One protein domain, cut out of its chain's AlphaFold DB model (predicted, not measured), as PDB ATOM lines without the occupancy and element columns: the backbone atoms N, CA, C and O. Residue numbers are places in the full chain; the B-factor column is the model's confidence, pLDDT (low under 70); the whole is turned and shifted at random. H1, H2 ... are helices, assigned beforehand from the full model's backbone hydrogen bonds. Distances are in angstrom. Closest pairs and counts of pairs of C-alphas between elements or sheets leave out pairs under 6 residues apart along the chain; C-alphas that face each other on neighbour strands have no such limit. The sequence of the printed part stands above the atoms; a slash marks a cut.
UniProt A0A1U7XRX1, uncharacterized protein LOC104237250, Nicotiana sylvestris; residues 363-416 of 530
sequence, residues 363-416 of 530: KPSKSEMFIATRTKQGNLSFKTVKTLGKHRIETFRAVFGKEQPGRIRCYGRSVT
ATOM      1  N   LYS A 363      23.652  38.860   4.147       81.56
ATOM      2  CA  LYS A 363      23.876  38.313   2.795       81.56
ATOM      3  C   LYS A 363      22.725  37.367   2.385       81.56
ATOM      4  O   LYS A 363      22.487  36.373   3.068       81.56
ATOM      5  N   PRO A 364      22.038  37.605   1.248       83.62
ATOM      6  CA  PRO A 364      20.962  36.731   0.798       83.62
ATOM      7  C   PRO A 364      21.480  35.327   0.490       83.62
ATOM      8  O   PRO A 364      22.460  35.150  -0.242       83.62
ATOM      9  N   SER A 365      20.799  34.332   1.040       82.94
ATOM     10  CA  SER A 365      21.056  32.919   0.802       82.94
ATOM     11  C   SER A 365      20.699  32.518  -0.632       82.94
ATOM     12  O   SER A 365      19.980  33.204  -1.366       82.94
ATOM     13  N   LYS A 366      21.205  31.358  -1.054       80.12
ATOM     14  CA  LYS A 366      21.022  30.871  -2.423       80.12
ATOM     15  C   LYS A 366      19.559  30.564  -2.764       80.12
ATOM     16  O   LYS A 366      19.151  30.791  -3.902       80.12
ATOM     17  N   SER A 367      18.783  30.079  -1.795       79.75
ATOM     18  CA  SER A 367      17.350  29.819  -1.950       79.75
ATOM     19  C   SER A 367      16.536  31.114  -2.000       79.75
ATOM     20  O   SER A 367      15.701  31.238  -2.892       79.75
ATOM     21  N   GLU A 368      16.830  32.109  -1.153       82.62
ATOM     22  CA  GLU A 368      16.231  33.457  -1.239       82.62
ATOM     23  C   GLU A 368      16.484  34.080  -2.622       82.62
ATOM     24  O   GLU A 368      15.547  34.514  -3.292       82.62
ATOM     25  N   MET A 369      17.731  34.029  -3.108       86.88
ATOM     26  CA  MET A 369      18.088  34.480  -4.457       86.88
ATOM     27  C   MET A 369      17.357  33.711  -5.561       86.88
ATOM     28  O   MET A 369      16.941  34.307  -6.556       86.88
ATOM     29  N   PHE A 370      17.192  32.394  -5.421       84.31
ATOM     30  CA  PHE A 370      16.453  31.584  -6.389       84.31
ATOM     31  C   PHE A 370      14.972  31.975  -6.431       84.31
ATOM     32  O   PHE A 370      14.450  32.231  -7.510       84.31
ATOM     33  N   ILE A 371      14.318  32.085  -5.272       81.38
ATOM     34  CA  ILE A 371      12.908  32.478  -5.164       81.38
ATOM     35  C   ILE A 371      12.722  33.882  -5.759       81.38
ATOM     36  O   ILE A 371      12.006  34.042  -6.747       81.38
ATOM     37  N   ALA A 372      13.454  34.884  -5.266       83.25
ATOM     38  CA  ALA A 372      13.330  36.271  -5.724       83.25
ATOM     39  C   ALA A 372      13.534  36.443  -7.240       83.25
ATOM     40  O   ALA A 372      12.867  37.261  -7.868       83.25
ATOM     41  N   THR A 373      14.416  35.644  -7.855       83.38
ATOM     42  CA  THR A 373      14.691  35.716  -9.302       83.38
ATOM     43  C   THR A 373      13.692  34.956 -10.185       83.38
ATOM     44  O   THR A 373      13.789  35.060 -11.411       83.38
ATOM     45  N   ARG A 374      12.736  34.204  -9.616       81.25
ATOM     46  CA  ARG A 374      11.708  33.458 -10.373       81.25
ATOM     47  C   ARG A 374      10.253  33.808 -10.037       81.25
ATOM     48  O   ARG A 374       9.403  33.623 -10.902       81.25
ATOM     49  N   THR A 375       9.941  34.330  -8.851       72.44
ATOM     50  CA  THR A 375       8.542  34.476  -8.379       72.44
ATOM     51  C   THR A 375       7.763  35.659  -8.984       72.44
ATOM     52  O   THR A 375       6.571  35.785  -8.735       72.44
ATOM     53  N   LYS A 376       8.376  36.516  -9.817       61.22
ATOM     54  CA  LYS A 376       7.796  37.818 -10.226       61.22
ATOM     55  C   LYS A 376       6.442  37.771 -10.977       61.22
ATOM     56  O   LYS A 376       5.831  38.818 -11.140       61.22
ATOM     57  N   GLN A 377       5.975  36.595 -11.415       46.78
ATOM     58  CA  GLN A 377       4.644  36.358 -12.007       46.78
ATOM     59  C   GLN A 377       4.109  34.950 -11.644       46.78
ATOM     60  O   GLN A 377       4.089  34.048 -12.479       46.78
ATOM     61  N   GLY A 378       3.731  34.739 -10.378       46.09
ATOM     62  CA  GLY A 378       2.755  33.718  -9.932       46.09
ATOM     63  C   GLY A 378       3.096  32.218 -10.027       46.09
ATOM     64  O   GLY A 378       2.455  31.423  -9.353       46.09
ATOM     65  N   ASN A 379       4.096  31.800 -10.810       50.03
ATOM     66  CA  ASN A 379       4.245  30.396 -11.238       50.03
ATOM     67  C   ASN A 379       5.297  29.553 -10.477       50.03
ATOM     68  O   ASN A 379       5.675  28.469 -10.926       50.03
ATOM     69  N   LEU A 380       5.796  30.014  -9.322       53.78
ATOM     70  CA  LEU A 380       6.489  29.121  -8.382       53.78
ATOM     71  C   LEU A 380       5.448  28.507  -7.453       53.78
ATOM     72  O   LEU A 380       4.796  29.240  -6.712       53.78
ATOM     73  N   SER A 381       5.315  27.176  -7.453       54.53
ATOM     74  CA  SER A 381       4.360  26.526  -6.555       54.53
ATOM     75  C   SER A 381       4.650  26.927  -5.104       54.53
ATOM     76  O   SER A 381       5.794  26.852  -4.636       54.53
ATOM     77  N   PHE A 382       3.605  27.331  -4.378       51.25
ATOM     78  CA  PHE A 382       3.699  27.710  -2.966       51.25
ATOM     79  C   PHE A 382       4.361  26.599  -2.133       51.25
ATOM     80  O   PHE A 382       5.142  26.875  -1.225       51.25
ATOM     81  N   LYS A 383       4.146  25.332  -2.519       55.06
ATOM     82  CA  LYS A 383       4.795  24.142  -1.950       55.06
ATOM     83  C   LYS A 383       6.325  24.193  -2.089       55.06
ATOM     84  O   LYS A 383       7.019  24.018  -1.097       55.06
ATOM     85  N   THR A 384       6.864  24.508  -3.271       57.53
ATOM     86  CA  THR A 384       8.321  24.636  -3.494       57.53
ATOM     87  C   THR A 384       8.934  25.754  -2.647       57.53
ATOM     88  O   THR A 384       9.985  25.551  -2.039       57.53
ATOM     89  N   VAL A 385       8.268  26.911  -2.561       58.72
ATOM     90  CA  VAL A 385       8.712  28.048  -1.731       58.72
ATOM     91  C   VAL A 385       8.697  27.674  -0.243       58.72
ATOM     92  O   VAL A 385       9.688  27.886   0.455       58.72
ATOM     93  N   LYS A 386       7.616  27.037   0.229       56.16
ATOM     94  CA  LYS A 386       7.432  26.604   1.624       56.16
ATOM     95  C   LYS A 386       8.444  25.530   2.047       56.16
ATOM     96  O   LYS A 386       8.915  25.564   3.181       56.16
ATOM     97  N   THR A 387       8.831  24.624   1.145       58.66
ATOM     98  CA  THR A 387       9.866  23.606   1.412       58.66
ATOM     99  C   THR A 387      11.276  24.211   1.427       58.66
ATOM    100  O   THR A 387      12.033  23.950   2.359       58.66
ATOM    101  N   LEU A 388      11.629  25.080   0.466       58.56
ATOM    102  CA  LEU A 388      12.938  25.762   0.453       58.56
ATOM    103  C   LEU A 388      13.121  26.766   1.603       58.56
ATOM    104  O   LEU A 388      14.261  27.086   1.939       58.56
ATOM    105  N   GLY A 389      12.031  27.269   2.191       53.78
ATOM    106  CA  GLY A 389      12.072  28.212   3.308       53.78
ATOM    107  C   GLY A 389      12.578  27.613   4.625       53.78
ATOM    108  O   GLY A 389      13.212  28.333   5.391       53.78
ATOM    109  N   LYS A 390      12.346  26.314   4.884       53.69
ATOM    110  CA  LYS A 390      12.594  25.696   6.204       53.69
ATOM    111  C   LYS A 390      14.040  25.242   6.457       53.69
ATOM    112  O   LYS A 390      14.549  25.490   7.538       53.69
ATOM    113  N   HIS A 391      14.716  24.609   5.491       51.03
ATOM    114  CA  HIS A 391      16.116  24.152   5.634       51.03
ATOM    115  C   HIS A 391      16.969  24.609   4.439       51.03
ATOM    116  O   HIS A 391      17.337  23.859   3.536       51.03
ATOM    117  N   ARG A 392      17.251  25.916   4.412       63.81
ATOM    118  CA  ARG A 392      17.565  26.679   3.188       63.81
ATOM    119  C   ARG A 392      18.743  26.189   2.336       63.81
ATOM    120  O   ARG A 392      18.734  26.449   1.135       63.81
ATOM    121  N   ILE A 393      19.743  25.528   2.923       65.62
ATOM    122  CA  ILE A 393      20.955  25.077   2.214       65.62
ATOM    123  C   ILE A 393      20.827  23.613   1.782       65.62
ATOM    124  O   ILE A 393      20.878  23.328   0.584       65.62
ATOM    125  N   GLU A 394      20.602  22.691   2.721       68.69
ATOM    126  CA  GLU A 394      20.594  21.259   2.396       68.69
ATOM    127  C   GLU A 394      19.356  20.857   1.581       68.69
ATOM    128  O   GLU A 394      19.476  20.114   0.611       68.69
ATOM    129  N   THR A 395      18.186  21.459   1.835       71.19
ATOM    130  CA  THR A 395      17.006  21.267   0.974       71.19
ATOM    131  C   THR A 395      17.237  21.803  -0.444       71.19
ATOM    132  O   THR A 395      16.776  21.201  -1.412       71.19
ATOM    133  N   PHE A 396      17.993  22.895  -0.613       75.56
ATOM    134  CA  PHE A 396      18.353  23.392  -1.947       75.56
ATOM    135  C   PHE A 396      19.281  22.407  -2.676       75.56
ATOM    136  O   PHE A 396      19.108  22.153  -3.869       75.56
ATOM    137  N   ARG A 397      20.239  21.813  -1.957       80.12
ATOM    138  CA  ARG A 397      21.140  20.784  -2.490       80.12
ATOM    139  C   ARG A 397      20.402  19.491  -2.846       80.12
ATOM    140  O   ARG A 397      20.697  18.911  -3.884       80.12
ATOM    141  N   ALA A 398      19.422  19.078  -2.044       78.94
ATOM    142  CA  ALA A 398      18.574  17.923  -2.332       78.94
ATOM    143  C   ALA A 398      17.729  18.134  -3.604       78.94
ATOM    144  O   ALA A 398      17.666  17.251  -4.454       78.94
ATOM    145  N   VAL A 399      17.136  19.322  -3.783       77.62
ATOM    146  CA  VAL A 399      16.270  19.632  -4.940       77.62
ATOM    147  C   VAL A 399      17.048  19.812  -6.250       77.62
ATOM    148  O   VAL A 399      16.553  19.431  -7.309       77.62
ATOM    149  N   PHE A 400      18.250  20.401  -6.217       77.38
ATOM    150  CA  PHE A 400      19.019  20.733  -7.430       77.38
ATOM    151  C   PHE A 400      20.297  19.899  -7.626       77.38
ATOM    152  O   PHE A 400      21.065  20.155  -8.563       77.38
ATOM    153  N   GLY A 401      20.544  18.923  -6.754       81.19
ATOM    154  CA  GLY A 401      21.787  18.158  -6.698       81.19
ATOM    155  C   GLY A 401      23.003  18.992  -6.272       81.19
ATOM    156  O   GLY A 401      22.927  20.197  -6.004       81.19
ATOM    157  N   LYS A 402      24.172  18.340  -6.249       82.19
ATOM    158  CA  LYS A 402      25.469  19.012  -6.061       82.19
ATOM    159  C   LYS A 402      25.691  20.039  -7.188       82.19
ATOM    160  O   LYS A 402      25.284  19.824  -8.330       82.19
ATOM    161  N   GLU A 403      26.327  21.168  -6.874       82.44
ATOM    162  CA  GLU A 403      26.732  22.130  -7.909       82.44
ATOM    163  C   GLU A 403      27.846  21.536  -8.769       82.44
ATOM    164  O   GLU A 403      28.776  20.921  -8.250       82.44
ATOM    165  N   GLN A 404      27.748  21.746 -10.080       78.44
ATOM    166  CA  GLN A 404      28.723  21.242 -11.040       78.44
ATOM    167  C   GLN A 404      29.968  22.143 -11.105       78.44
ATOM    168  O   GLN A 404      29.868  23.344 -10.820       78.44
ATOM    169  N   PRO A 405      31.137  21.610 -11.509       72.38
ATOM    170  CA  PRO A 405      32.309  22.425 -11.813       72.38
ATOM    171  C   PRO A 405      31.977  23.466 -12.892       72.38
ATOM    172  O   PRO A 405      31.482  23.125 -13.963       72.38
ATOM    173  N   GLY A 406      32.233  24.745 -12.608       79.94
ATOM    174  CA  GLY A 406      31.874  25.854 -13.496       79.94
ATOM    175  C   GLY A 406      30.948  26.866 -12.826       79.94
ATOM    176  O   GLY A 406      31.151  27.212 -11.661       79.94
ATOM    177  N   ARG A 407      29.979  27.399 -13.583       79.44
ATOM    178  CA  ARG A 407      29.100  28.513 -13.178       79.44
ATOM    179  C   ARG A 407      28.131  28.105 -12.063       79.44
ATOM    180  O   ARG A 407      27.314  27.207 -12.249       79.44
ATOM    181  N   ILE A 408      28.149  28.835 -10.948       81.50
ATOM    182  CA  ILE A 408      27.240  28.583  -9.819       81.50
ATOM    183  C   ILE A 408      25.858  29.187 -10.091       81.50
ATOM    184  O   ILE A 408      25.727  30.360 -10.462       81.50
ATOM    185  N   ARG A 409      24.800  28.413  -9.823       82.81
ATOM    186  CA  ARG A 409      23.407  28.887  -9.892       82.81
ATOM    187  C   ARG A 409      23.197  30.107  -8.979       82.81
ATOM    188  O   ARG A 409      23.737  30.157  -7.880       82.81
ATOM    189  N   CYS A 410      22.376  31.071  -9.391       82.38
ATOM    190  CA  CYS A 410      21.976  32.254  -8.596       82.38
ATOM    191  C   CYS A 410      23.073  33.277  -8.220       82.38
ATOM    192  O   CYS A 410      22.735  34.324  -7.676       82.38
ATOM    193  N   TYR A 411      24.349  33.054  -8.557       78.50
ATOM    194  CA  TYR A 411      25.427  34.027  -8.292       78.50
ATOM    195  C   TYR A 411      25.662  35.042  -9.424       78.50
ATOM    196  O   TYR A 411      26.219  36.113  -9.184       78.50
ATOM    197  N   GLY A 412      25.183  34.749 -10.637       74.69
ATOM    198  CA  GLY A 412      25.189  35.665 -11.781       74.69
ATOM    199  C   GLY A 412      25.971  35.108 -12.968       74.69
ATOM    200  O   GLY A 412      25.914  33.909 -13.257       74.69
ATOM    201  N   ARG A 413      26.670  35.994 -13.678       68.88
ATOM    202  CA  ARG A 413      27.666  35.648 -14.701       68.88
ATOM    203  C   ARG A 413      29.049  35.541 -14.033       68.88
ATOM    204  O   ARG A 413      29.262  36.118 -12.971       68.88
ATOM    205  N   SER A 414      29.956  34.768 -14.625       69.00
ATOM    206  CA  SER A 414      31.378  34.628 -14.238       69.00
ATOM    207  C   SER A 414      31.723  34.003 -12.872       69.00
ATOM    208  O   SER A 414      32.859  33.565 -12.708       69.00
ATOM    209  N   VAL A 415      30.799  33.900 -11.909       76.94
ATOM    210  CA  VAL A 415      31.076  33.274 -10.600       76.94
ATOM    211  C   VAL A 415      31.125  31.748 -10.716       76.94
ATOM    212  O   VAL A 415      30.142  31.115 -11.116       76.94
ATOM    213  N   THR A 416      32.254  31.158 -10.317       82.50
ATOM    214  CA  THR A 416      32.486  29.706 -10.313       82.50
ATOM    215  C   THR A 416      32.756  29.157  -8.914       82.50
ATOM    216  O   THR A 416      33.078  29.907  -7.993       82.50
TER     217      THR A 416
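Overview. This is residues 363 to 416 of the 530 residues of the protein "uncharacterized protein LOC104237250" of Nicotiana sylvestris (UniProt A0A1U7XRX1). Three short helices fill one side, H1 next to the corner made by H2 and H3; the tail, residues 401 to 416, loops out to the other side and folds back toward H1 near residues 409 and 410. The 54 printed residues, all helix in class with 23 in named elements and no named strand, run H1, H2, H3. The whole is only just compact, close to loose: radius of gyration of the C-alphas 11.5 A, spans 30 by 23 by 20 A.

Along the chain. H1, residues 366 to 372, begins at C-alpha (21.022, 30.871, -2.423) and is 10.0 A long. H2, residues 382 to 390, measures 12.9 A. H3, residues 394 to 400, measures 10.0 A and ends at (19.019, 20.733, -7.430).

Arrangement. H1 and H2, a helical hairpin, only just touch, with 3 pairs of C-alphas within 8 A, closest Ser 367 and Leu 388 at 6.5 A. They run opposite ways at a shallow tilt of 33 degrees, only just short of steep. H2 and H3 only just touch, with 3 such pairs, and only at the corner, closest C-alphas Leu 388 and Thr 395 at 6.1 A. H1 and H3 are close but not clearly touching, closest C-alphas Ser 367 and Phe 396 at 6.5 A. In H1 and H3 every O i to N i+4 pair is within hydrogen-bond range, in H2 4 of 5.

Size, cuts and confidence. The C-alphas farthest apart, Gly 378 and Pro 405, are 31.7 A apart. The printed part has no cut; no link is long. Residues 376 to 394 and 413 to 414 have pLDDT under 70.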